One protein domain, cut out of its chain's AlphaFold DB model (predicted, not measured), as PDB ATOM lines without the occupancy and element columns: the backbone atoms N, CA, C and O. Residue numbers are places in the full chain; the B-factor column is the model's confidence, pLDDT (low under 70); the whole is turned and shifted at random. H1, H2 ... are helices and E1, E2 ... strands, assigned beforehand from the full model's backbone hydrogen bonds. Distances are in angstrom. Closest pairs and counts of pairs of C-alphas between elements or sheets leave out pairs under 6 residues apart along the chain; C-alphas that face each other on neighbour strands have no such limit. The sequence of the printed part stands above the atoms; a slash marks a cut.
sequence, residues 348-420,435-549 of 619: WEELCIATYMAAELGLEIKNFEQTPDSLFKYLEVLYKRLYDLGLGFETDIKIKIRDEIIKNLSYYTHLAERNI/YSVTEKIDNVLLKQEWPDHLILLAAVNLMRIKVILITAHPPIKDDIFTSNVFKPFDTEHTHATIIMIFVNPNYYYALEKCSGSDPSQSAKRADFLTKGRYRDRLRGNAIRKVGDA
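Overview. This is residues 348 to 420 and 435 to 549 of the 619 residues of the protein "Pannexin_like domain-containing protein" of Thelohanellus kitauei (UniProt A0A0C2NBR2). A small, strongly twisted sheet of four strands, E1, E4, E3 and E2, makes the middle of this domain, with H1 and H7 over one face and H2 and H6 on the other, in three layers. Beyond H1 lies the long helix H8; beyond H6 lies H3, crossing it, with H4 and H5 farther out still. The printed part has 188 residues, with eight named helices and four named strands in the order H1 E1 H2 H3 H4 H5 H6 E2 E3 E4 H7 H8; the sheet runs E1, E4, E3, E2 and is mixed, as is the class, helices and strands. It is compact, with a radius of gyration of the C-alphas of 17.0 A, and spans 47 by 43 by 34 A.

Along the chain. Find C-alpha 348 at (-0.200, 11.777, -36.443); from there H1 runs to residue 360, 18.2 A on. E1, residues 363 to 365, follows, and then H2, residues 374 to 386, 18.4 A long. H3 is residues 397 to 407, 15.0 A, and H4 residues 409 to 418. After the cut look for H5 at residues 437 to 446 and H6 at residues 452 to 462. E2, residues 465 to 470, begins at C-alpha 465 at (21.411, 18.775, -54.402) and covers 16.3 A. E3, residues 496 to 503, covers 22.6 A, and E4, residues 507 to 513, 19.7 A. H7 is residues 519 to 530, 17.6 A, and H8, residues 532 to 549, runs 26.0 A to C-alpha 549 at (1.334, 17.481, -24.650).

Arrangement. Start at the sheet. E3 and E2 are parallel, with N 468 and O 498 2.8 A apart, within hydrogen-bond range. The hairpin E3 and E4 is antiparallel, with N 503 and O 507 at 2.9 A. E4 and E1 are antiparallel, with N 364 and O 512 at 2.9 A. The pairing of E4 is staggered: residues 507 to 510 pair with E3, residues 511 to 513 with E1. H1 is on the sheet at a height of 8.8 A, over E4 and E3, and runs along the strands. H7, on the same face at 10.2 A, runs across them, at 89 degrees to E3 on the local plane. On the opposite face, H2 runs along the strands at 9.2 A, and H6, at 5.0 A, is over none of them. Farther out, H8 touches H1 with its residues 538 to 546, at a steep tilt of 59 degrees; their closest C-alphas, those of Ile 353 and Ala 542, are 5.4 A apart. H7 and H8 touch only at the corner, and only just, with 3 pairs of C-alphas within 8 A, the closest those of Phe 528 and Arg 535 at 5.6 A. H3 touches H6, about perpendicular at 77 degrees, with the C-alphas of Ile 401 and Ala 458 closest at 5.9 A. H3 touches H2 as well, at 82 degrees, closest at Glu 380 and Ile 397, whose C-alphas are 5.5 A apart. H4 and H5 only just touch, with 3 pairs of C-alphas within 8 A, the closest those of Thr 413 and Val 437 at 6.4 A. In H1, H2, H3, H4, H5, H6 and H8 every O i to N i+4 pair is within hydrogen-bond range; in H7, 7 of 8 are.

Size, cuts and confidence. The two C-alphas farthest apart are those of Gly 392 and Asp 548, 49.8 A. Residues 421 to 434 are not printed, and C-alphas 420 and 435 stand 11.0 A apart across the cut. The link from E2 to E3, residues 471 to 495, is long; its residues 485 to 486 pair antiparallel with residues 467 to 468 of E2. The mean pLDDT of the printed part is 75.4, and 55 residues are under 70, among them residues 413 to 420 and 435 to 452.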
ATOM      1  N   TRP A 348       0.031  10.479 -37.075       75.69
ATOM      2  CA  TRP A 348      -0.200  11.777 -36.443       75.69
ATOM      3  C   TRP A 348       0.893  12.162 -35.449       75.69
ATOM      4  O   TRP A 348       1.310  13.315 -35.420       75.69
ATOM      5  N   GLU A 349       1.388  11.215 -34.656       77.38
ATOM      6  CA  GLU A 349       2.489  11.463 -33.724       77.38
ATOM      7  C   GLU A 349       3.795  11.757 -34.469       77.38
ATOM      8  O   GLU A 349       4.493  12.706 -34.108       77.38
ATOM      9  N   GLU A 350       4.098  11.014 -35.539       80.06
ATOM     10  CA  GLU A 350       5.256  11.282 -36.400       80.06
ATOM     11  C   GLU A 350       5.177  12.669 -37.027       80.06
ATOM     12  O   GLU A 350       6.148  13.431 -36.972       80.06
ATOM     13  N   LEU A 351       4.010  13.014 -37.575       84.19
ATOM     14  CA  LEU A 351       3.767  14.322 -38.161       84.19
ATOM     15  C   LEU A 351       3.937  15.420 -37.111       84.19
ATOM     16  O   LEU A 351       4.678  16.366 -37.357       84.19
ATOM     17  N   CYS A 352       3.351  15.274 -35.918       83.50
ATOM     18  CA  CYS A 352       3.498  16.240 -34.826       83.50
ATOM     19  C   CYS A 352       4.963  16.427 -34.407       83.50
ATOM     20  O   CYS A 352       5.418  17.564 -34.242       83.50
ATOM     21  N   ILE A 353       5.722  15.336 -34.269       85.69
ATOM     22  CA  ILE A 353       7.153  15.375 -33.938       85.69
ATOM     23  C   ILE A 353       7.931  16.102 -35.035       85.69
ATOM     24  O   ILE A 353       8.705  17.013 -34.738       85.69
ATOM     25  N   ALA A 354       7.704  15.749 -36.299       88.81
ATOM     26  CA  ALA A 354       8.398  16.358 -37.424       88.81
ATOM     27  C   ALA A 354       8.038  17.843 -37.595       88.81
ATOM     28  O   ALA A 354       8.931  18.667 -37.801       88.81
ATOM     29  N   THR A 355       6.767  18.218 -37.419       89.00
ATOM     30  CA  THR A 355       6.332  19.624 -37.436       89.00
ATOM     31  C   THR A 355       6.923  20.414 -36.280       89.00
ATOM     32  O   THR A 355       7.330  21.556 -36.469       89.00
ATOM     33  N   TYR A 356       7.049  19.804 -35.096       90.31
ATOM     34  CA  TYR A 356       7.694  20.441 -33.952       90.31
ATOM     35  C   TYR A 356       9.173  20.720 -34.254       90.31
ATOM     36  O   TYR A 356       9.675  21.818 -34.011       90.31
ATOM     37  N   MET A 357       9.873  19.735 -34.823       91.81
ATOM     38  CA  MET A 357      11.263  19.897 -35.243       91.81
ATOM     39  C   MET A 357      11.406  20.978 -36.322       91.81
ATOM     40  O   MET A 357      12.319  21.792 -36.226       91.81
ATOM     41  N   ALA A 358      10.513  21.022 -37.315       91.38
ATOM     42  CA  ALA A 358      10.515  22.057 -38.349       91.38
ATOM     43  C   ALA A 358      10.280  23.460 -37.760       91.38
ATOM     44  O   ALA A 358      11.037  24.384 -38.065       91.38
ATOM     45  N   ALA A 359       9.329  23.603 -36.836       89.38
ATOM     46  CA  ALA A 359       9.033  24.871 -36.174       89.38
ATOM     47  C   ALA A 359      10.221  25.401 -35.348       89.38
ATOM     48  O   ALA A 359      10.537  26.589 -35.397       89.38
ATOM     49  N   GLU A 360      10.956  24.530 -34.644       90.19
ATOM     50  CA  GLU A 360      12.195  24.907 -33.934       90.19
ATOM     51  C   GLU A 360      13.297  25.428 -34.871       90.19
ATOM     52  O   GLU A 360      14.170  26.192 -34.448       90.19
ATOM     53  N   LEU A 361      13.247  25.029 -36.143       90.88
ATOM     54  CA  LEU A 361      14.133  25.481 -37.212       90.88
ATOM     55  C   LEU A 361      13.583  26.718 -37.954       90.88
ATOM     56  O   LEU A 361      14.221  27.196 -38.893       90.88
ATOM     57  N   GLY A 362      12.425  27.257 -37.561       88.12
ATOM     58  CA  GLY A 362      11.769  28.364 -38.266       88.12
ATOM     59  C   GLY A 362      11.310  27.971 -39.673       88.12
ATOM     60  O   GLY A 362      11.510  28.734 -40.625       88.12
ATOM     61  N   LEU A 363      10.807  26.743 -39.812       91.50
ATOM     62  CA  LEU A 363      10.270  26.172 -41.042       91.50
ATOM     63  C   LEU A 363       8.826  25.709 -40.825       91.50
ATOM     64  O   LEU A 363       8.492  25.188 -39.762       91.50
ATOM     65  N   GLU A 364       8.010  25.827 -41.863       90.06
ATOM     66  CA  GLU A 364       6.622  25.366 -41.884       90.06
ATOM     67  C   GLU A 364       6.316  24.563 -43.146       90.06
ATOM     68  O   GLU A 364       7.007  24.672 -44.160       90.06
ATOM     69  N   ILE A 365       5.295  23.713 -43.061       86.44
ATOM     70  CA  ILE A 365       4.840  22.901 -44.189       86.44
ATOM     71  C   ILE A 365       4.134  23.813 -45.193       86.44
ATOM     72  O   ILE A 365       3.162  24.479 -44.846       86.44
ATOM     73  N   LYS A 366       4.597  23.791 -46.448       80.12
ATOM     74  CA  LYS A 366       4.024  24.592 -47.537       80.12
ATOM     75  C   LYS A 366       2.590  24.181 -47.880       80.12
ATOM     76  O   LYS A 366       1.728  25.026 -48.079       80.12
ATOM     77  N   ASN A 367       2.359  22.875 -48.013       76.56
ATOM     78  CA  ASN A 367       1.046  22.300 -48.287       76.56
ATOM     79  C   ASN A 367       0.897  20.986 -47.512       76.56
ATOM     80  O   ASN A 367       1.789  20.136 -47.554       76.56
ATOM     81  N   PHE A 368      -0.216  20.845 -46.795       74.00
ATOM     82  CA  PHE A 368      -0.554  19.639 -46.041       74.00
ATOM     83  C   PHE A 368      -1.218  18.564 -46.906       74.00
ATOM     84  O   PHE A 368      -1.220  17.397 -46.518       74.00
ATOM     85  N   GLU A 369      -1.760  18.922 -48.071       76.56
ATOM     86  CA  GLU A 369      -2.351  17.951 -48.988       76.56
ATOM     87  C   GLU A 369      -1.264  17.085 -49.629       76.56
ATOM     88  O   GLU A 369      -0.316  17.591 -50.233       76.56
ATOM     89  N   GLN A 370      -1.416  15.766 -49.496       72.56
ATOM     90  CA  GLN A 370      -0.501  14.767 -50.036       72.56
ATOM     91  C   GLN A 370      -1.238  13.861 -51.019       72.56
ATOM     92  O   GLN A 370      -2.284  13.290 -50.719       72.56
ATOM     93  N   THR A 371      -0.647  13.704 -52.194       70.44
ATOM     94  CA  THR A 371      -1.030  12.749 -53.238       70.44
ATOM     95  C   THR A 371       0.157  11.829 -53.519       70.44
ATOM     96  O   THR A 371       1.291  12.268 -53.321       70.44
ATOM     97  N   PRO A 372      -0.042  10.627 -54.090       64.25
ATOM     98  CA  PRO A 372       1.066   9.760 -54.514       64.25
ATOM     99  C   PRO A 372       2.112  10.473 -55.397       64.25
ATOM    100  O   PRO A 372       3.299  10.196 -55.313       64.25
ATOM    101  N   ASP A 373       1.694  11.475 -56.183       69.50
ATOM    102  CA  ASP A 373       2.592  12.282 -57.025       69.50
ATOM    103  C   ASP A 373       3.214  13.520 -56.347       69.50
ATOM    104  O   ASP A 373       3.887  14.313 -57.007       69.50
ATOM    105  N   SER A 374       2.979  13.754 -55.053       76.25
ATOM    106  CA  SER A 374       3.403  14.998 -54.387       76.25
ATOM    107  C   SER A 374       4.921  15.160 -54.349       76.25
ATOM    108  O   SER A 374       5.417  16.247 -54.646       76.25
ATOM    109  N   LEU A 375       5.668  14.077 -54.100       80.69
ATOM    110  CA  LEU A 375       7.131  14.096 -54.162       80.69
ATOM    111  C   LEU A 375       7.624  14.500 -55.559       80.69
ATOM    112  O   LEU A 375       8.448  15.404 -55.678       80.69
ATOM    113  N   PHE A 376       7.077  13.902 -56.620       80.56
ATOM    114  CA  PHE A 376       7.448  14.239 -57.997       80.56
ATOM    115  C   PHE A 376       7.134  15.689 -58.346       80.56
ATOM    116  O   PHE A 376       8.006  16.382 -58.863       80.56
ATOM    117  N   LYS A 377       5.941  16.183 -57.998       80.44
ATOM    118  CA  LYS A 377       5.572  17.590 -58.210       80.44
ATOM    119  C   LYS A 377       6.551  18.539 -57.514       80.44
ATOM    120  O   LYS A 377       6.948  19.546 -58.096       80.44
ATOM    121  N   TYR A 378       6.987  18.218 -56.293       83.00
ATOM    122  CA  TYR A 378       7.984  19.025 -55.585       83.00
ATOM    123  C   TYR A 378       9.353  19.000 -56.262       83.00
ATOM    124  O   TYR A 378       9.971  20.056 -56.418       83.00
ATOM    125  N   LEU A 379       9.816  17.824 -56.686       85.06
ATOM    126  CA  LEU A 379      11.086  17.683 -57.395       85.06
ATOM    127  C   LEU A 379      11.050  18.379 -58.761       85.06
ATOM    128  O   LEU A 379      12.040  18.986 -59.149       85.06
ATOM    129  N   GLU A 380       9.915  18.367 -59.460       83.69
ATOM    130  CA  GLU A 380       9.737  19.055 -60.741       83.69
ATOM    131  C   GLU A 380       9.816  20.581 -60.591       83.69
ATOM    132  O   GLU A 380      10.555  21.245 -61.321       83.69
ATOM    133  N   VAL A 381       9.100  21.146 -59.609       81.94
ATOM    134  CA  VAL A 381       9.154  22.586 -59.300       81.94
ATOM    135  C   VAL A 381      10.573  23.003 -58.925       81.94
ATOM    136  O   VAL A 381      11.062  24.045 -59.365       81.94
ATOM    137  N   LEU A 382      11.254  22.180 -58.128       83.56
ATOM    138  CA  LEU A 382      12.637  22.417 -57.743       83.56
ATOM    139  C   LEU A 382      13.587  22.359 -58.945       83.56
ATOM    140  O   LEU A 382      14.432  23.240 -59.094       83.56
ATOM    141  N   TYR A 383      13.434  21.351 -59.803       83.06
ATOM    142  CA  TYR A 383      14.245  21.162 -61.000       83.06
ATOM    143  C   TYR A 383      14.119  22.364 -61.946       83.06
ATOM    144  O   TYR A 383      15.128  22.932 -62.361       83.06
ATOM    145  N   LYS A 384      12.886  22.814 -62.220       82.12
ATOM    146  CA  LYS A 384      12.619  24.009 -63.041       82.12
ATOM    147  C   LYS A 384      13.296  25.255 -62.468       82.12
ATOM    148  O   LYS A 384      13.916  26.006 -63.213       82.12
ATOM    149  N   ARG A 385      13.240  25.431 -61.141       80.25
ATOM    150  CA  ARG A 385      13.862  26.563 -60.438       80.25
ATOM    151  C   ARG A 385      15.393  26.540 -60.476       80.25
ATOM    152  O   ARG A 385      15.997  27.601 -60.543       80.25
ATOM    153  N   LEU A 386      16.022  25.370 -60.368       78.81
ATOM    154  CA  LEU A 386      17.486  25.257 -60.327       78.81
ATOM    155  C   LEU A 386      18.142  25.487 -61.693       78.81
ATOM    156  O   LEU A 386      19.257  25.996 -61.742       78.81
ATOM    157  N   TYR A 387      17.460  25.115 -62.777       76.00
ATOM    158  CA  TYR A 387      17.999  25.177 -64.138       76.00
ATOM    159  C   TYR A 387      17.408  26.309 -64.991       76.00
ATOM    160  O   TYR A 387      17.629  26.324 -66.198       76.00
ATOM    161  N   ASP A 388      16.659  27.233 -64.376       66.88
ATOM    162  CA  ASP A 388      16.028  28.395 -65.030       66.88
ATOM    163  C   ASP A 388      15.228  28.027 -66.300       66.88
ATOM    164  O   ASP A 388      15.154  28.760 -67.288       66.88
ATOM    165  N   LEU A 389      14.611  26.840 -66.283       63.34
ATOM    166  CA  LEU A 389      13.773  26.362 -67.376       63.34
ATOM    167  C   LEU A 389      12.437  27.107 -67.297       63.34
ATOM    168  O   LEU A 389      11.641  26.871 -66.388       63.34
ATOM    169  N   GLY A 390      12.214  28.035 -68.231       53.38
ATOM    170  CA  GLY A 390      11.011  28.866 -68.277       53.38
ATOM    171  C   GLY A 390       9.692  28.077 -68.266       53.38
ATOM    172  O   GLY A 390       9.637  26.883 -68.575       53.38
ATOM    173  N   LEU A 391       8.604  28.778 -67.926       49.81
ATOM    174  CA  LEU A 391       7.218  28.297 -68.010       49.81
ATOM    175  C   LEU A 391       6.894  27.888 -69.460       49.81
ATOM    176  O   LEU A 391       6.544  28.732 -70.278       49.81
ATOM    177  N   GLY A 392       7.052  26.604 -69.791       47.53
ATOM    178  CA  GLY A 392       6.737  26.078 -71.125       47.53
ATOM    179  C   GLY A 392       7.458  24.785 -71.510       47.53
ATOM    180  O   GLY A 392       6.971  24.064 -72.372       47.53
ATOM    181  N   PHE A 393       8.572  24.437 -70.856       45.81
ATOM    182  CA  PHE A 393       9.185  23.115 -71.029       45.81
ATOM    183  C   PHE A 393       8.574  22.121 -70.034       45.81
ATOM    184  O   PHE A 393       8.952  22.076 -68.857       45.81
ATOM    185  N   GLU A 394       7.621  21.313 -70.506       51.94
ATOM    186  CA  GLU A 394       7.210  20.095 -69.808       51.94
ATOM    187  C   GLU A 394       8.402  19.143 -69.779       51.94
ATOM    188  O   GLU A 394       8.761  18.497 -70.761       51.94
ATOM    189  N   THR A 395       9.087  19.115 -68.644       58.75
ATOM    190  CA  THR A 395      10.095  18.102 -68.374       58.75
ATOM    191  C   THR A 395       9.491  17.165 -67.360       58.75
ATOM    192  O   THR A 395       9.399  17.502 -66.184       58.75
ATOM    193  N   ASP A 396       9.052  16.001 -67.833       72.31
ATOM    194  CA  ASP A 396       8.563  14.953 -66.952       72.31
ATOM    195  C   ASP A 396       9.732  14.468 -66.084       72.31
ATOM    196  O   ASP A 396      10.635  13.747 -66.525       72.31
ATOM    197  N   ILE A 397       9.746  14.928 -64.834       78.88
ATOM    198  CA  ILE A 397      10.794  14.603 -63.871       78.88
ATOM    199  C   ILE A 397      10.858  13.090 -63.621       78.88
ATOM    200  O   ILE A 397      11.937  12.581 -63.323       78.88
ATOM    201  N   LYS A 398       9.749  12.355 -63.811       76.00
ATOM    202  CA  LYS A 398       9.724  10.890 -63.698       76.00
ATOM    203  C   LYS A 398      10.614  10.254 -64.760       76.00
ATOM    204  O   LYS A 398      11.396   9.363 -64.436       76.00
ATOM    205  N   ILE A 399      10.557  10.751 -65.998       75.75
ATOM    206  CA  ILE A 399      11.404  10.277 -67.103       75.75
ATOM    207  C   ILE A 399      12.872  10.590 -66.814       75.75
ATOM    208  O   ILE A 399      13.713   9.704 -66.900       75.75
ATOM    209  N   LYS A 400      13.191  11.807 -66.363       81.19
ATOM    210  CA  LYS A 400      14.584  12.170 -66.050       81.19
ATOM    211  C   LYS A 400      15.173  11.371 -64.886       81.19
ATOM    212  O   LYS A 400      16.342  11.002 -64.927       81.19
ATOM    213  N   ILE A 401      14.376  11.102 -63.851       81.88
ATOM    214  CA  ILE A 401      14.775  10.248 -62.724       81.88
ATOM    215  C   ILE A 401      15.003   8.813 -63.205       81.88
ATOM    216  O   ILE A 401      15.996   8.192 -62.831       81.88
ATOM    217  N   ARG A 402      14.119   8.301 -64.065       74.38
ATOM    218  CA  ARG A 402      14.277   6.987 -64.692       74.38
ATOM    219  C   ARG A 402      15.572   6.909 -65.503       74.38
ATOM    220  O   ARG A 402      16.336   5.964 -65.318       74.38
ATOM    221  N   ASP A 403      15.840   7.898 -66.348       79.19
ATOM    222  CA  ASP A 403      17.040   7.946 -67.187       79.19
ATOM    223  C   ASP A 403      18.320   8.009 -66.346       79.19
ATOM    224  O   ASP A 403      19.305   7.352 -66.674       79.19
ATOM    225  N   GLU A 404      18.302   8.733 -65.225       84.62
ATOM    226  CA  GLU A 404      19.415   8.779 -64.273       84.62
ATOM    227  C   GLU A 404      19.679   7.412 -63.623       84.62
ATOM    228  O   GLU A 404      20.832   6.980 -63.527       84.62
ATOM    229  N   ILE A 405      18.622   6.697 -63.218       77.56
ATOM    230  CA  ILE A 405      18.739   5.344 -62.654       77.56
ATOM    231  C   ILE A 405      19.308   4.375 -63.694       77.56
ATOM    232  O   ILE A 405      20.205   3.600 -63.371       77.56
ATOM    233  N   ILE A 406      18.832   4.440 -64.943       74.00
ATOM    234  CA  ILE A 406      19.321   3.593 -66.042       74.00
ATOM    235  C   ILE A 406      20.790   3.900 -66.346       74.00
ATOM    236  O   ILE A 406      21.613   2.988 -66.435       74.00
ATOM    237  N   LYS A 407      21.134   5.182 -66.485       80.44
ATOM    238  CA  LYS A 407      22.488   5.631 -66.822       80.44
ATOM    239  C   LYS A 407      23.516   5.191 -65.780       80.44
ATOM    240  O   LYS A 407      24.634   4.839 -66.146       80.44
ATOM    241  N   ASN A 408      23.129   5.182 -64.506       78.75
ATOM    242  CA  ASN A 408      23.994   4.841 -63.378       78.75
ATOM    243  C   ASN A 408      23.549   3.548 -62.668       78.75
ATOM    244  O   ASN A 408      23.688   3.414 -61.452       78.75
ATOM    245  N   LEU A 409      23.033   2.569 -63.421       74.44
ATOM    246  CA  LEU A 409      22.436   1.346 -62.872       74.44
ATOM    247  C   LEU A 409      23.375   0.576 -61.931       74.44
ATOM    248  O   LEU A 409      22.955   0.121 -60.865       74.44
ATOM    249  N   SER A 410      24.655   0.457 -62.292       69.56
ATOM    250  CA  SER A 410      25.673  -0.232 -61.484       69.56
ATOM    251  C   SER A 410      25.843   0.396 -60.101       69.56
ATOM    252  O   SER A 410      25.995  -0.315 -59.111       69.56
ATOM    253  N   TYR A 411      25.752   1.723 -60.019       75.94
ATOM    254  CA  TYR A 411      25.858   2.458 -58.771       75.94
ATOM    255  C   TYR A 411      24.667   2.172 -57.842       75.94
ATOM    256  O   TYR A 411      24.861   1.825 -56.675       75.94
ATOM    257  N   TYR A 412      23.436   2.273 -58.357       74.19
ATOM    258  CA  TYR A 412      22.226   2.025 -57.563       74.19
ATOM    259  C   TYR A 412      22.110   0.555 -57.138       74.19
ATOM    260  O   TYR A 412      21.665   0.268 -56.027       74.19
ATOM    261  N   THR A 413      22.583  -0.367 -57.981       67.62
ATOM    262  CA  THR A 413      22.653  -1.802 -57.665       67.62
ATOM    263  C   THR A 413      23.674  -2.071 -56.555       67.62
ATOM    264  O   THR A 413      23.343  -2.701 -55.555       67.62
ATOM    265  N   HIS A 414      24.884  -1.513 -56.661       66.00
ATOM    266  CA  HIS A 414      25.935  -1.684 -55.653       66.00
ATOM    267  C   HIS A 414      25.547  -1.103 -54.282       66.00
ATOM    268  O   HIS A 414      25.824  -1.715 -53.253       66.00
ATOM    269  N   LEU A 415      24.892   0.064 -54.235       65.12
ATOM    270  CA  LEU A 415      24.387   0.632 -52.977       65.12
ATOM    271  C   LEU A 415      23.386  -0.280 -52.269       65.12
ATOM    272  O   LEU A 415      23.385  -0.352 -51.043       65.12
ATOM    273  N   ALA A 416      22.530  -0.944 -53.036       57.03
ATOM    274  CA  ALA A 416      21.562  -1.871 -52.483       57.03
ATOM    275  C   ALA A 416      22.214  -3.160 -51.969       57.03
ATOM    276  O   ALA A 416      21.821  -3.664 -50.921       57.03
ATOM    277  N   GLU A 417      23.229  -3.668 -52.673       52.50
ATOM    278  CA  GLU A 417      23.969  -4.877 -52.287       52.50
ATOM    279  C   GLU A 417      24.847  -4.661 -51.043       52.50
ATOM    280  O   GLU A 417      24.940  -5.545 -50.189       52.50
ATOM    281  N   ARG A 418      25.455  -3.476 -50.887       47.00
ATOM    282  CA  ARG A 418      26.337  -3.153 -49.749       47.00
ATOM    283  C   ARG A 418      25.615  -3.129 -48.394       47.00
ATOM    284  O   ARG A 418      26.259  -3.364 -47.375       47.00
ATOM    285  N   ASN A 419      24.301  -2.901 -48.386       44.84
ATOM    286  CA  ASN A 419      23.480  -2.782 -47.173       44.84
ATOM    287  C   ASN A 419      22.925  -4.134 -46.673       44.84
ATOM    288  O   ASN A 419      22.206  -4.170 -45.681       44.84
ATOM    289  N   ILE A 420      23.273  -5.249 -47.330       41.03
ATOM    290  CA  ILE A 420      22.953  -6.621 -46.884       41.03
ATOM    291  C   ILE A 420      24.078  -7.192 -45.988       41.03
ATOM    292  O   ILE A 420      23.945  -8.262 -45.400       41.03
ATOM    293  N   TYR A 435      15.678 -10.328 -53.138       40.88
ATOM    294  CA  TYR A 435      14.616  -9.375 -53.470       40.88
ATOM    295  C   TYR A 435      15.342  -8.330 -54.292       40.88
ATOM    296  O   TYR A 435      15.954  -7.407 -53.754       40.88
ATOM    297  N   SER A 436      15.499  -8.633 -55.575       42.88
ATOM    298  CA  SER A 436      16.531  -7.996 -56.362       42.88
ATOM    299  C   SER A 436      16.151  -6.526 -56.535       42.88
ATOM    300  O   SER A 436      15.025  -6.173 -56.870       42.88
ATOM    301  N   VAL A 437      17.082  -5.621 -56.255       47.81
ATOM    302  CA  VAL A 437      16.872  -4.213 -56.602       47.81
ATOM    303  C   VAL A 437      16.701  -4.055 -58.108       47.81
ATOM    304  O   VAL A 437      16.011  -3.136 -58.525       47.81
ATOM    305  N   THR A 438      17.174  -5.018 -58.902       49.09
ATOM    306  CA  THR A 438      16.748  -5.184 -60.289       49.09
ATOM    307  C   THR A 438      15.244  -5.409 -60.434       49.09
ATOM    308  O   THR A 438      14.681  -4.740 -61.268       49.09
ATOM    309  N   GLU A 439      14.546  -6.186 -59.603       52.03
ATOM    310  CA  GLU A 439      13.078  -6.334 -59.637       52.03
ATOM    311  C   GLU A 439      12.337  -5.059 -59.194       52.03
ATOM    312  O   GLU A 439      11.304  -4.721 -59.765       52.03
ATOM    313  N   LYS A 440      12.866  -4.291 -58.225       54.34
ATOM    314  CA  LYS A 440      12.308  -2.966 -57.866       54.34
ATOM    315  C   LYS A 440      12.549  -1.925 -58.959       54.34
ATOM    316  O   LYS A 440      11.658  -1.136 -59.247       54.34
ATOM    317  N   ILE A 441      13.728  -1.930 -59.576       55.47
ATOM    318  CA  ILE A 441      14.048  -1.100 -60.741       55.47
ATOM    319  C   ILE A 441      13.192  -1.549 -61.932       55.47
ATOM    320  O   ILE A 441      12.591  -0.707 -62.579       55.47
ATOM    321  N   ASP A 442      13.017  -2.846 -62.162       52.25
ATOM    322  CA  ASP A 442      12.160  -3.408 -63.204       52.25
ATOM    323  C   ASP A 442      10.689  -3.064 -62.945       52.25
ATOM    324  O   ASP A 442       9.985  -2.717 -63.882       52.25
ATOM    325  N   ASN A 443      10.211  -3.042 -61.697       58.09
ATOM    326  CA  ASN A 443       8.867  -2.561 -61.358       58.09
ATOM    327  C   ASN A 443       8.728  -1.035 -61.548       58.09
ATOM    328  O   ASN A 443       7.678  -0.593 -62.008       58.09
ATOM    329  N   VAL A 444       9.769  -0.228 -61.300       57.16
ATOM    330  CA  VAL A 444       9.804   1.199 -61.696       57.16
ATOM    331  C   VAL A 444       9.739   1.337 -63.225       57.16
ATOM    332  O   VAL A 444       9.030   2.199 -63.744       57.16
ATOM    333  N   LEU A 445      10.451   0.472 -63.955       54.56
ATOM    334  CA  LEU A 445      10.564   0.489 -65.416       54.56
ATOM    335  C   LEU A 445       9.336  -0.102 -66.142       54.56
ATOM    336  O   LEU A 445       9.060   0.330 -67.262       54.56
ATOM    337  N   LEU A 446       8.621  -1.062 -65.535       53.53
ATOM    338  CA  LEU A 446       7.546  -1.870 -66.143       53.53
ATOM    339  C   LEU A 446       6.163  -1.664 -65.500       53.53
ATOM    340  O   LEU A 446       5.163  -1.732 -66.209       53.53
ATOM    341  N   LYS A 447       6.085  -1.441 -64.179       51.22
ATOM    342  CA  LYS A 447       4.825  -1.391 -63.400       51.22
ATOM    343  C   LYS A 447       4.526  -0.030 -62.755       51.22
ATOM    344  O   LYS A 447       3.467   0.121 -62.158       51.22
ATOM    345  N   GLN A 448       5.424   0.953 -62.883       52.50
ATOM    346  CA  GLN A 448       5.333   2.276 -62.245       52.50
ATOM    347  C   GLN A 448       5.185   2.232 -60.708       52.50
ATOM    348  O   GLN A 448       4.569   3.118 -60.119       52.50
ATOM    349  N   GLU A 449       5.757   1.229 -60.038       53.06
ATOM    350  CA  GLU A 449       5.836   1.206 -58.571       53.06
ATOM    351  C   GLU A 449       7.129   1.888 -58.121       53.06
ATOM    352  O   GLU A 449       8.220   1.402 -58.416       53.06
ATOM    353  N   TRP A 450       7.026   3.019 -57.420       50.69
ATOM    354  CA  TRP A 450       8.181   3.854 -57.098       50.69
ATOM    355  C   TRP A 450       8.560   3.779 -55.606       50.69
ATOM    356  O   TRP A 450       7.766   4.184 -54.762       50.69
ATOM    357  N   PRO A 451       9.761   3.284 -55.236       59.97
ATOM    358  CA  PRO A 451      10.242   3.358 -53.857       59.97
ATOM    359  C   PRO A 451      10.830   4.748 -53.554       59.97
ATOM    360  O   PRO A 451      11.875   5.125 -54.087       59.97
ATOM    361  N   ASP A 452      10.196   5.505 -52.658       65.94
ATOM    362  CA  ASP A 452      10.404   6.957 -52.542       65.94
ATOM    363  C   ASP A 452      11.815   7.418 -52.137       65.94
ATOM    364  O   ASP A 452      12.296   8.448 -52.613       65.94
ATOM    365  N   HIS A 453      12.544   6.644 -51.330       76.94
ATOM    366  CA  HIS A 453      13.931   6.977 -50.964       76.94
ATOM    367  C   HIS A 453      14.910   6.785 -52.137       76.94
ATOM    368  O   HIS A 453      15.905   7.507 -52.239       76.94
ATOM    369  N   LEU A 454      14.613   5.857 -53.058       76.12
ATOM    370  CA  LEU A 454      15.390   5.666 -54.285       76.12
ATOM    371  C   LEU A 454      15.131   6.808 -55.274       76.12
ATOM    372  O   LEU A 454      16.078   7.317 -55.869       76.12
ATOM    373  N   ILE A 455      13.871   7.247 -55.397       78.56
ATOM    374  CA  ILE A 455      13.490   8.431 -56.183       78.56
ATOM    375  C   ILE A 455      14.243   9.653 -55.667       78.56
ATOM    376  O   ILE A 455      14.845  10.386 -56.448       78.56
ATOM    377  N   LEU A 456      14.236   9.858 -54.345       83.69
ATOM    378  CA  LEU A 456      14.890  10.997 -53.717       83.69
ATOM    379  C   LEU A 456      16.402  10.979 -53.949       83.69
ATOM    380  O   LEU A 456      16.985  12.015 -54.259       83.69
ATOM    381  N   LEU A 457      17.032   9.807 -53.843       85.19
ATOM    382  CA  LEU A 457      18.450   9.640 -54.138       85.19
ATOM    383  C   LEU A 457      18.753   9.928 -55.614       85.19
ATOM    384  O   LEU A 457      19.665  10.693 -55.911       85.19
ATOM    385  N   ALA A 458      17.978   9.366 -56.541       84.12
ATOM    386  CA  ALA A 458      18.151   9.615 -57.968       84.12
ATOM    387  C   ALA A 458      17.974  11.099 -58.316       84.12
ATOM    388  O   ALA A 458      18.784  11.676 -59.039       84.12
ATOM    389  N   ALA A 459      16.984  11.749 -57.713       86.88
ATOM    390  CA  ALA A 459      16.756  13.179 -57.835       86.88
ATOM    391  C   ALA A 459      17.921  14.012 -57.265       86.88
ATOM    392  O   ALA A 459      18.317  15.012 -57.864       86.88
ATOM    393  N   VAL A 460      18.509  13.584 -56.144       88.56
ATOM    394  CA  VAL A 460      19.700  14.191 -55.527       88.56
ATOM    395  C   VAL A 460      20.903  14.173 -56.466       88.56
ATOM    396  O   VAL A 460      21.608  15.180 -56.562       88.56
ATOM    397  N   ASN A 461      21.107  13.081 -57.203       87.19
ATOM    398  CA  ASN A 461      22.193  12.969 -58.177       87.19
ATOM    399  C   ASN A 461      21.908  13.754 -59.454       87.19
ATOM    400  O   ASN A 461      22.762  14.526 -59.892       87.19
ATOM    401  N   LEU A 462      20.687  13.632 -59.982       86.94
ATOM    402  CA  LEU A 462      20.231  14.348 -61.171       86.94
ATOM    403  C   LEU A 462      20.360  15.870 -61.006       86.94
ATOM    404  O   LEU A 462      20.828  16.552 -61.913       86.94
ATOM    405  N   MET A 463      19.945  16.401 -59.851       86.19
ATOM    406  CA  MET A 463      19.941  17.841 -59.561       86.19
ATOM    407  C   MET A 463      21.186  18.332 -58.823       86.19
ATOM    408  O   MET A 463      21.288  19.524 -58.544       86.19
ATOM    409  N   ARG A 464      22.107  17.437 -58.445       85.31
ATOM    410  CA  ARG A 464      23.281  17.740 -57.605       85.31
ATOM    411  C   ARG A 464      22.931  18.556 -56.353       85.31
ATOM    412  O   ARG A 464      23.568  19.560 -56.032       85.31
ATOM    413  N   ILE A 465      21.899  18.129 -55.632       87.50
ATOM    414  CA  ILE A 465      21.411  18.775 -54.402       87.50
ATOM    415  C   ILE A 465      21.654  17.889 -53.187       87.50
ATOM    416  O   ILE A 465      21.645  16.671 -53.280       87.50
ATOM    417  N   LYS A 466      21.797  18.488 -52.007       88.50
ATOM    418  CA  LYS A 466      21.793  17.759 -50.735       88.50
ATOM    419  C   LYS A 466      20.399  17.822 -50.120       88.50
ATOM    420  O   LYS A 466      19.914  18.916 -49.849       88.50
ATOM    421  N   VAL A 467      19.781  16.682 -49.827       89.12
ATOM    422  CA  VAL A 467      18.486  16.633 -49.124       89.12
ATOM    423  C   VAL A 467      18.691  16.133 -47.698       89.12
ATOM    424  O   VAL A 467      19.385  15.145 -47.468       89.12
ATOM    425  N   ILE A 468      18.102  16.822 -46.723       90.06
ATOM    426  CA  ILE A 468      18.069  16.399 -45.320       90.06
ATOM    427  C   ILE A 468      16.612  16.220 -44.899       90.06
ATOM    428  O   ILE A 468      15.829  17.168 -44.946       90.06
ATOM    429  N   LEU A 469      16.266  15.014 -44.458       90.44
ATOM    430  CA  LEU A 469      14.933  14.684 -43.975       90.44
ATOM    431  C   LEU A 469      14.817  14.948 -42.466       90.44
ATOM    432  O   LEU A 469      15.678  14.563 -41.669       90.44
ATOM    433  N   ILE A 470      13.729  15.599 -42.066       90.19
ATOM    434  CA  ILE A 470      13.242  15.650 -40.689       90.19
ATOM    435  C   ILE A 470      12.365  14.415 -40.486       90.19
ATOM    436  O   ILE A 470      11.312  14.294 -41.109       90.19
ATOM    437  N   THR A 471      12.813  13.513 -39.614       87.38
ATOM    438  CA  THR A 471      12.163  12.227 -39.338       87.38
ATOM    439  C   THR A 471      12.004  12.006 -37.836       87.38
ATOM    440  O   THR A 471      12.916  12.303 -37.049       87.38
ATOM    441  N   ALA A 472      10.866  11.432 -37.439       80.69
ATOM    442  CA  ALA A 472      10.623  11.007 -36.059       80.69
ATOM    443  C   ALA A 472      11.544   9.848 -35.638       80.69
ATOM    444  O   ALA A 472      11.903   9.742 -34.466       80.69
ATOM    445  N   HIS A 473      11.998   9.045 -36.605       75.31
ATOM    446  CA  HIS A 473      12.900   7.910 -36.399       75.31
ATOM    447  C   HIS A 473      14.373   8.286 -36.627       75.31
ATOM    448  O   HIS A 473      14.677   9.048 -37.554       75.31
ATOM    449  N   PRO A 474      15.315   7.798 -35.800       72.62
ATOM    450  CA  PRO A 474      16.737   7.888 -36.104       72.62
ATOM    451  C   PRO A 474      17.098   6.999 -37.301       72.62
ATOM    452  O   PRO A 474      16.541   5.912 -37.430       72.62
ATOM    453  N   PRO A 475      18.032   7.443 -38.160       70.81
ATOM    454  CA  PRO A 475      18.507   6.619 -39.265       70.81
ATOM    455  C   PRO A 475      19.262   5.397 -38.726       70.81
ATOM    456  O   PRO A 475      20.031   5.527 -37.765       70.81
ATOM    457  N   ILE A 476      19.080   4.231 -39.350       63.53
ATOM    458  CA  ILE A 476      19.914   3.060 -39.069       63.53
ATOM    459  C   ILE A 476      21.268   3.301 -39.736       63.53
ATOM    460  O   ILE A 476      21.368   3.797 -40.860       63.53
ATOM    461  N   LYS A 477      22.344   3.036 -38.994       57.25
ATOM    462  CA  LYS A 477      23.695   3.261 -39.500       57.25
ATOM    463  C   LYS A 477      23.942   2.320 -40.679       57.25
ATOM    464  O   LYS A 477      23.682   1.131 -40.564       57.25
ATOM    465  N   ASP A 478      24.474   2.871 -41.765       54.03
ATOM    466  CA  ASP A 478      24.836   2.134 -42.979       54.03
ATOM    467  C   ASP A 478      23.630   1.553 -43.758       54.03
ATOM    468  O   ASP A 478      23.815   0.744 -44.660       54.03
ATOM    469  N   ASP A 479      22.409   2.037 -43.487       59.94
ATOM    470  CA  ASP A 479      21.217   1.774 -44.300       59.94
ATOM    471  C   ASP A 479      20.750   3.050 -45.023       59.94
ATOM    472  O   ASP A 479      20.412   4.075 -44.423       59.94
ATOM    473  N   ILE A 480      20.734   2.991 -46.355       65.00
ATOM    474  CA  ILE A 480      20.332   4.120 -47.194       65.00
ATOM    475  C   ILE A 480      18.819   4.360 -47.193       65.00
ATOM    476  O   ILE A 480      18.389   5.496 -47.400       65.00
ATOM    477  N   PHE A 481      18.014   3.324 -46.940       62.62
ATOM    478  CA  PHE A 481      16.552   3.410 -46.968       62.62
ATOM    479  C   PHE A 481      15.973   4.023 -45.691       62.62
ATOM    480  O   PHE A 481      14.840   4.489 -45.709       62.62
ATOM    481  N   THR A 482      16.764   4.101 -44.620       65.25
ATOM    482  CA  THR A 482      16.435   4.848 -43.397       65.25
ATOM    483  C   THR A 482      17.289   6.108 -43.223       65.25
ATOM    484  O   THR A 482      17.161   6.814 -42.219       65.25
ATOM    485  N   SER A 483      18.147   6.437 -44.197       74.56
ATOM    486  CA  SER A 483      18.987   7.634 -44.147       74.56
ATOM    487  C   SER A 483      18.144   8.907 -44.124       74.56
ATOM    488  O   SER A 483      17.202   9.086 -44.890       74.56
ATOM    489  N   ASN A 484      18.543   9.855 -43.280       83.25
ATOM    490  CA  ASN A 484      17.956  11.190 -43.231       83.25
ATOM    491  C   ASN A 484      18.827  12.253 -43.918       83.25
ATOM    492  O   ASN A 484      18.515  13.442 -43.845       83.25
ATOM    493  N   VAL A 485      19.933  11.863 -44.560       86.06
ATOM    494  CA  VAL A 485      20.810  12.766 -45.318       86.06
ATOM    495  C   VAL A 485      21.194  12.109 -46.639       86.06
ATOM    496  O   VAL A 485      21.915  11.115 -46.661       86.06
ATOM    497  N   PHE A 486      20.792  12.733 -47.739       86.25
ATOM    498  CA  PHE A 486      21.117  12.334 -49.104       86.25
ATOM    499  C   PHE A 486      22.066  13.363 -49.709       86.25
ATOM    500  O   PHE A 486      21.829  14.572 -49.623       86.25
ATOM    501  N   LYS A 487      23.167  12.887 -50.286       86.25
ATOM    502  CA  LYS A 487      24.194  13.715 -50.927       86.25
ATOM    503  C   LYS A 487      24.469  13.186 -52.335       86.25
ATOM    504  O   LYS A 487      24.395  11.969 -52.510       86.25
ATOM    505  N   PRO A 488      24.805  14.066 -53.291       84.62
ATOM    506  CA  PRO A 488      25.202  13.635 -54.623       84.62
ATOM    507  C   PRO A 488      26.543  12.889 -54.573       84.62
ATOM    508  O   PRO A 488      27.332  13.097 -53.647       84.62
ATOM    509  N   PHE A 489      26.811  12.040 -55.571       76.25
ATOM    510  CA  PHE A 489      28.080  11.295 -55.673       76.25
ATOM    511  C   PHE A 489      29.291  12.218 -55.762       76.25
ATOM    512  O   PHE A 489      30.324  11.952 -55.158       76.25
ATOM    513  N   ASP A 490      29.127  13.311 -56.499       75.88
ATOM    514  CA  ASP A 490      30.107  14.373 -56.619       75.88
ATOM    515  C   ASP A 490      29.725  15.519 -55.676       75.88
ATOM    516  O   ASP A 490      28.795  16.292 -55.927       75.88
ATOM    517  N   THR A 491      30.416  15.593 -54.539       66.56
ATOM    518  CA  THR A 491      30.152  16.610 -53.518       66.56
ATOM    519  C   THR A 491      30.761  17.970 -53.841       66.56
ATOM    520  O   THR A 491      30.390  18.947 -53.188       66.56
ATOM    521  N   GLU A 492      31.668  18.065 -54.819       64.12
ATOM    522  CA  GLU A 492      32.399  19.304 -55.103       64.12
ATOM    523  C   GLU A 492      31.498  20.381 -55.720       64.12
ATOM    524  O   GLU A 492      31.802  21.568 -55.614       64.12
ATOM    525  N   HIS A 493      30.377  20.004 -56.348       65.38
ATOM    526  CA  HIS A 493      29.509  20.920 -57.106       65.38
ATOM    527  C   HIS A 493      28.037  20.850 -56.656       65.38
ATOM    528  O   HIS A 493      27.123  20.751 -57.475       65.38
ATOM    529  N   THR A 494      27.791  20.889 -55.341       76.12
ATOM    530  CA  THR A 494      26.421  20.852 -54.792       76.12
ATOM    531  C   THR A 494      25.703  22.195 -55.006       76.12
ATOM    532  O   THR A 494      26.114  23.203 -54.435       76.12
ATOM    533  N   HIS A 495      24.599  22.213 -55.763       74.75
ATOM    534  CA  HIS A 495      23.860  23.441 -56.098       74.75
ATOM    535  C   HIS A 495      23.059  24.018 -54.920       74.75
ATOM    536  O   HIS A 495      22.977  25.234 -54.759       74.75
ATOM    537  N   ALA A 496      22.453  23.164 -54.089       80.62
ATOM    538  CA  ALA A 496      21.620  23.601 -52.968       80.62
ATOM    539  C   ALA A 496      21.510  22.534 -51.869       80.62
ATOM    540  O   ALA A 496      21.706  21.344 -52.115       80.62
ATOM    541  N   THR A 497      21.154  22.959 -50.649       85.38
ATOM    542  CA  THR A 497      20.731  22.059 -49.563       85.38
ATOM    543  C   THR A 497      19.262  22.293 -49.226       85.38
ATOM    544  O   THR A 497      18.861  23.428 -48.974       85.38
ATOM    545  N   ILE A 498      18.476  21.222 -49.193       87.88
ATOM    546  CA  ILE A 498      17.022  21.245 -49.023       87.88
ATOM    547  C   ILE A 498      16.648  20.449 -47.782       87.88
ATOM    548  O   ILE A 498      17.231  19.400 -47.508       87.88
ATOM    549  N   ILE A 499      15.680  20.964 -47.028       89.38
ATOM    550  CA  ILE A 499      15.124  20.298 -45.854       89.38
ATOM    551  C   ILE A 499      13.681  19.913 -46.178       89.38
ATOM    552  O   ILE A 499      12.915  20.751 -46.652       89.38
ATOM    553  N   MET A 500      13.319  18.660 -45.924       90.00
ATOM    554  CA  MET A 500      11.959  18.139 -46.103       90.00
ATOM    555  C   MET A 500      11.545  17.360 -44.857       90.00
ATOM    556  O   MET A 500      12.405  16.887 -44.118       90.00
ATOM    557  N   ILE A 501      10.246  17.204 -44.618       89.75
ATOM    558  CA  ILE A 501       9.742  16.232 -43.635       89.75
ATOM    559  C   ILE A 501       9.458  14.917 -44.355       89.75
ATOM    560  O   ILE A 501       8.904  14.937 -45.453       89.75
ATOM    561  N   PHE A 502       9.789  13.802 -43.707       86.88
ATOM    562  CA  PHE A 502       9.334  12.472 -44.099       86.88
ATOM    563  C   PHE A 502       8.553  11.822 -42.950       86.88
ATOM    564  O   PHE A 502       9.028  11.799 -41.810       86.88
ATOM    565  N   VAL A 503       7.360  11.314 -43.267       79.94
ATOM    566  CA  VAL A 503       6.470  10.565 -42.369       79.94
ATOM    567  C   VAL A 503       6.135   9.219 -43.016       79.94
ATOM    568  O   VAL A 503       5.783   9.157 -44.198       79.94
ATOM    569  N   ASN A 504       6.247   8.140 -42.245       67.62
ATOM    570  CA  ASN A 504       6.034   6.768 -42.707       67.62
ATOM    571  C   ASN A 504       4.549   6.545 -43.103       67.62
ATOM    572  O   ASN A 504       3.660   7.095 -42.442       67.62
ATOM    573  N   PRO A 505       4.230   5.760 -44.154       58.97
ATOM    574  CA  PRO A 505       5.143   5.052 -45.059       58.97
ATOM    575  C   PRO A 505       5.845   5.903 -46.109       58.97
ATOM    576  O   PRO A 505       7.014   5.643 -46.345       58.97
ATOM    577  N   ASN A 506       5.202   6.913 -46.697       68.94
ATOM    578  CA  ASN A 506       5.676   7.534 -47.944       68.94
ATOM    579  C   ASN A 506       5.236   9.011 -48.086       68.94
ATOM    580  O   ASN A 506       4.960   9.504 -49.177       68.94
ATOM    581  N   TYR A 507       5.109   9.742 -46.974       78.00
ATOM    582  CA  TYR A 507       4.619  11.124 -46.989       78.00
ATOM    583  C   TYR A 507       5.770  12.125 -46.890       78.00
ATOM    584  O   TYR A 507       6.477  12.173 -45.881       78.00
ATOM    585  N   TYR A 508       5.926  12.962 -47.920       84.00
ATOM    586  CA  TYR A 508       6.993  13.960 -48.015       84.00
ATOM    587  C   TYR A 508       6.414  15.362 -48.025       84.00
ATOM    588  O   TYR A 508       5.664  15.709 -48.928       84.00
ATOM    589  N   TYR A 509       6.819  16.209 -47.083       86.44
ATOM    590  CA  TYR A 509       6.345  17.591 -47.034       86.44
ATOM    591  C   TYR A 509       7.471  18.561 -47.369       86.44
ATOM    592  O   TYR A 509       8.541  18.548 -46.748       86.44
ATOM    593  N   ALA A 510       7.207  19.425 -48.350       85.75
ATOM    594  CA  ALA A 510       8.066  20.555 -48.660       85.75
ATOM    595  C   ALA A 510       7.956  21.617 -47.557       85.75
ATOM    596  O   ALA A 510       6.859  21.926 -47.080       85.75
ATOM    597  N   LEU A 511       9.101  22.179 -47.175       88.94
ATOM    598  CA  LEU A 511       9.193  23.182 -46.120       88.94
ATOM    599  C   LEU A 511       9.515  24.563 -46.687       88.94
ATOM    600  O   LEU A 511      10.377  24.703 -47.558       88.94
ATOM    601  N   GLU A 512       8.879  25.588 -46.131       86.44
ATOM    602  CA  GLU A 512       9.175  26.997 -46.387       86.44
ATOM    603  C   GLU A 512       9.583  27.711 -45.095       86.44
ATOM    604  O   GLU A 512       9.389  27.207 -43.990       86.44
ATOM    605  N   LYS A 513      10.251  28.861 -45.225       85.81
ATOM    606  CA  LYS A 513      10.675  29.649 -44.062       85.81
ATOM    607  C   LYS A 513       9.481  30.439 -43.536       85.81
ATOM    608  O   LYS A 513       8.898  31.197 -44.303       85.81
ATOM    609  N   CYS A 514       9.215  30.348 -42.234       82.56
ATOM    610  CA  CYS A 514       8.177  31.152 -41.595       82.56
ATOM    611  C   CYS A 514       8.469  32.653 -41.752       82.56
ATOM    612  O   CYS A 514       9.603  33.108 -41.531       82.56
ATOM    613  N   SER A 515       7.442  33.439 -42.071       69.56
ATOM    614  CA  SER A 515       7.516  34.900 -42.043       69.56
ATOM    615  C   SER A 515       7.771  35.378 -40.608       69.56
ATOM    616  O   SER A 515       6.939  35.163 -39.731       69.56
ATOM    617  N   GLY A 516       8.923  36.007 -40.354       67.12
ATOM    618  CA  GLY A 516       9.298  36.493 -39.015       67.12
ATOM    619  C   GLY A 516      10.173  35.543 -38.186       67.12
ATOM    620  O   GLY A 516      10.191  35.656 -36.963       67.12
ATOM    621  N   SER A 517      10.901  34.614 -38.819       67.31
ATOM    622  CA  SER A 517      11.816  33.701 -38.115       67.31
ATOM    623  C   SER A 517      12.847  34.442 -37.249       67.31
ATOM    624  O   SER A 517      13.557  35.316 -37.751       67.31
ATOM    625  N   ASP A 518      12.978  34.037 -35.987       75.31
ATOM    626  CA  ASP A 518      13.961  34.572 -35.036       75.31
ATOM    627  C   ASP A 518      15.399  34.307 -35.546       75.31
ATOM    628  O   ASP A 518      15.688  33.194 -36.006       75.31
ATOM    629  N   PRO A 519      16.340  35.274 -35.475       75.44
ATOM    630  CA  PRO A 519      17.754  35.037 -35.780       75.44
ATOM    631  C   PRO A 519      18.349  33.801 -35.075       75.44
ATOM    632  O   PRO A 519      19.201  33.121 -35.660       75.44
ATOM    633  N   SER A 520      17.857  33.427 -33.886       80.31
ATOM    634  CA  SER A 520      18.267  32.200 -33.185       80.31
ATOM    635  C   SER A 520      17.924  30.910 -33.956       80.31
ATOM    636  O   SER A 520      18.692  29.943 -33.932       80.31
ATOM    637  N   GLN A 521      16.828  30.898 -34.723       85.56
ATOM    638  CA  GLN A 521      16.412  29.764 -35.558       85.56
ATOM    639  C   GLN A 521      17.330  29.585 -36.772       85.56
ATOM    640  O   GLN A 521      17.549  28.462 -37.227       85.56
ATOM    641  N   SER A 522      17.941  30.665 -37.269       82.75
ATOM    642  CA  SER A 522      18.931  30.584 -38.348       82.75
ATOM    643  C   SER A 522      20.178  29.799 -37.920       82.75
ATOM    644  O   SER A 522      20.636  28.915 -38.649       82.75
ATOM    645  N   ALA A 523      20.668  30.038 -36.699       83.56
ATOM    646  CA  ALA A 523      21.783  29.286 -36.124       83.56
ATOM    647  C   ALA A 523      21.416  27.810 -35.876       83.56
ATOM    648  O   ALA A 523      22.176  26.912 -36.243       83.56
ATOM    649  N   LYS A 524      20.212  27.541 -35.347       87.81
ATOM    650  CA  LYS A 524      19.687  26.173 -35.179       87.81
ATOM    651  C   LYS A 524      19.594  25.418 -36.513       87.81
ATOM    652  O   LYS A 524      19.945  24.241 -36.570       87.81
ATOM    653  N   ARG A 525      19.186  26.088 -37.600       89.06
ATOM    654  CA  ARG A 525      19.210  25.522 -38.961       89.06
ATOM    655  C   ARG A 525      20.618  25.161 -39.407       89.06
ATOM    656  O   ARG A 525      20.821  24.043 -39.870       89.06
ATOM    657  N   ALA A 526      21.588  26.058 -39.248       86.25
ATOM    658  CA  ALA A 526      22.978  25.775 -39.611       86.25
ATOM    659  C   ALA A 526      23.530  24.547 -38.856       86.25
ATOM    660  O   ALA A 526      24.164  23.672 -39.458       86.25
ATOM    661  N   ASP A 527      23.209  24.424 -37.565       88.44
ATOM    662  CA  ASP A 527      23.560  23.259 -36.751       88.44
ATOM    663  C   ASP A 527      22.849  21.982 -37.217       88.44
ATOM    664  O   ASP A 527      23.484  20.932 -37.333       88.44
ATOM    665  N   PHE A 528      21.562  22.056 -37.562       90.31
ATOM    666  CA  PHE A 528      20.803  20.925 -38.102       90.31
ATOM    667  C   PHE A 528      21.381  20.406 -39.428       90.31
ATOM    668  O   PHE A 528      21.485  19.191 -39.631       90.31
ATOM    669  N   LEU A 529      21.829  21.307 -40.307       87.44
ATOM    670  CA  LEU A 529      22.402  20.968 -41.613       87.44
ATOM    671  C   LEU A 529      23.771  20.265 -41.524       87.44
ATOM    672  O   LEU A 529      24.134  19.486 -42.419       87.44
ATOM    673  N   THR A 530      24.531  20.529 -40.458       82.81
ATOM    674  CA  THR A 530      25.942  20.128 -40.323       82.81
ATOM    675  C   THR A 530      26.167  19.041 -39.270       82.81
ATOM    676  O   THR A 530      26.914  18.094 -39.522       82.81
ATOM    677  N   LYS A 531      25.487  19.098 -38.119       86.19
ATOM    678  CA  LYS A 531      25.775  18.264 -36.940       86.19
ATOM    679  C   LYS A 531      24.725  17.165 -36.746       86.19
ATOM    680  O   LYS A 531      23.617  17.426 -36.291       86.19
ATOM    681  N   GLY A 532      25.108  15.903 -36.977       81.62
ATOM    682  CA  GLY A 532      24.245  14.736 -36.711       81.62
ATOM    683  C   GLY A 532      23.726  14.676 -35.271       81.62
ATOM    684  O   GLY A 532      22.523  14.595 -35.052       81.62
ATOM    685  N   ARG A 533      24.615  14.890 -34.291       83.19
ATOM    686  CA  ARG A 533      24.256  14.931 -32.860       83.19
ATOM    687  C   ARG A 533      23.187  15.974 -32.523       83.19
ATOM    688  O   ARG A 533      22.399  15.769 -31.603       83.19
ATOM    689  N   TYR A 534      23.170  17.105 -33.233       87.50
ATOM    690  CA  TYR A 534      22.148  18.129 -33.022       87.50
ATOM    691  C   TYR A 534      20.779  17.646 -33.512       87.50
ATOM    692  O   TYR A 534      19.791  17.831 -32.806       87.50
ATOM    693  N   ARG A 535      20.728  16.963 -34.666       86.94
ATOM    694  CA  ARG A 535      19.494  16.358 -35.196       86.94
ATOM    695  C   ARG A 535      18.895  15.355 -34.209       86.94
ATOM    696  O   ARG A 535      17.705  15.430 -33.919       86.94
ATOM    697  N   ASP A 536      19.727  14.494 -33.628       81.12
ATOM    698  CA  ASP A 536      19.276  13.497 -32.649       81.12
ATOM    699  C   ASP A 536      18.782  14.141 -31.347       81.12
ATOM    700  O   ASP A 536      17.749  13.747 -30.803       81.12
ATOM    701  N   ARG A 537      19.474  15.185 -30.868       86.00
ATOM    702  CA  ARG A 537      19.041  15.960 -29.696       86.00
ATOM    703  C   ARG A 537      17.710  16.671 -29.946       86.00
ATOM    704  O   ARG A 537      16.844  16.655 -29.073       86.00
ATOM    705  N   LEU A 538      17.548  17.295 -31.114       87.69
ATOM    706  CA  LEU A 538      16.314  17.979 -31.496       87.69
ATOM    707  C   LEU A 538      15.144  16.990 -31.575       87.69
ATOM    708  O   LEU A 538      14.086  17.266 -31.014       87.69
ATOM    709  N   ARG A 539      15.368  15.810 -32.168       85.19
ATOM    710  CA  ARG A 539      14.396  14.710 -32.206       85.19
ATOM    711  C   ARG A 539      13.996  14.259 -30.801       85.19
ATOM    712  O   ARG A 539      12.813  14.214 -30.490       85.19
ATOM    713  N   GLY A 540      14.963  14.001 -29.918       80.06
ATOM    714  CA  GLY A 540      14.682  13.601 -28.534       80.06
ATOM    715  C   GLY A 540      13.876  14.645 -27.750       80.06
ATOM    716  O   GLY A 540      12.988  14.291 -26.976       80.06
ATOM    717  N   ASN A 541      14.138  15.935 -27.979       84.12
ATOM    718  CA  ASN A 541      13.359  17.020 -27.381       84.12
ATOM    719  C   ASN A 541      11.927  17.083 -27.933       84.12
ATOM    720  O   ASN A 541      10.993  17.284 -27.157       84.12
ATOM    721  N   ALA A 542      11.761  16.908 -29.246       84.75
ATOM    722  CA  ALA A 542      10.458  16.899 -29.905       84.75
ATOM    723  C   ALA A 542       9.580  15.751 -29.390       84.75
ATOM    724  O   ALA A 542       8.449  15.989 -28.976       84.75
ATOM    725  N   ILE A 543      10.138  14.537 -29.301       79.62
ATOM    726  CA  ILE A 543       9.448  13.353 -28.766       79.62
ATOM    727  C   ILE A 543       8.946  13.605 -27.339       79.62
ATOM    728  O   ILE A 543       7.780  13.352 -27.044       79.62
ATOM    729  N   ARG A 544       9.798  14.150 -26.457       78.50
ATOM    730  CA  ARG A 544       9.408  14.458 -25.069       78.50
ATOM    731  C   ARG A 544       8.266  15.468 -25.009       78.50
ATOM    732  O   ARG A 544       7.271  15.220 -24.342       78.50
ATOM    733  N   LYS A 545       8.382  16.579 -25.739       79.56
ATOM    734  CA  LYS A 545       7.378  17.651 -25.704       79.56
ATOM    735  C   LYS A 545       6.032  17.234 -26.293       79.56
ATOM    736  O   LYS A 545       5.000  17.591 -25.734       79.56
ATOM    737  N   VAL A 546       6.034  16.476 -27.391       75.75
ATOM    738  CA  VAL A 546       4.801  15.936 -27.982       75.75
ATOM    739  C   VAL A 546       4.172  14.901 -27.042       75.75
ATOM    740  O   VAL A 546       2.970  14.966 -26.792       75.75
ATOM    741  N   GLY A 547       4.976  14.028 -26.423       67.50
ATOM    742  CA  GLY A 547       4.505  13.068 -25.416       67.50
ATOM    743  C   GLY A 547       3.881  13.726 -24.178       67.50
ATOM    744  O   GLY A 547       2.813  13.302 -23.721       67.50
ATOM    745  N   ASP A 548       4.487  14.802 -23.670       71.38
ATOM    746  CA  ASP A 548       3.955  15.585 -22.547       71.38
ATOM    747  C   ASP A 548       2.638  16.291 -22.921       71.38
ATOM    748  O   ASP A 548       1.690  16.322 -22.128       71.38
ATOM    749  N   ALA A 549       2.535  16.816 -24.148       64.31
ATOM    750  CA  ALA A 549       1.334  17.481 -24.650       64.31
ATOM    751  C   ALA A 549       0.150  16.510 -24.799       64.31
ATOM    752  O   ALA A 549      -0.942  16.808 -24.302       64.31
TER     753      ALA A 549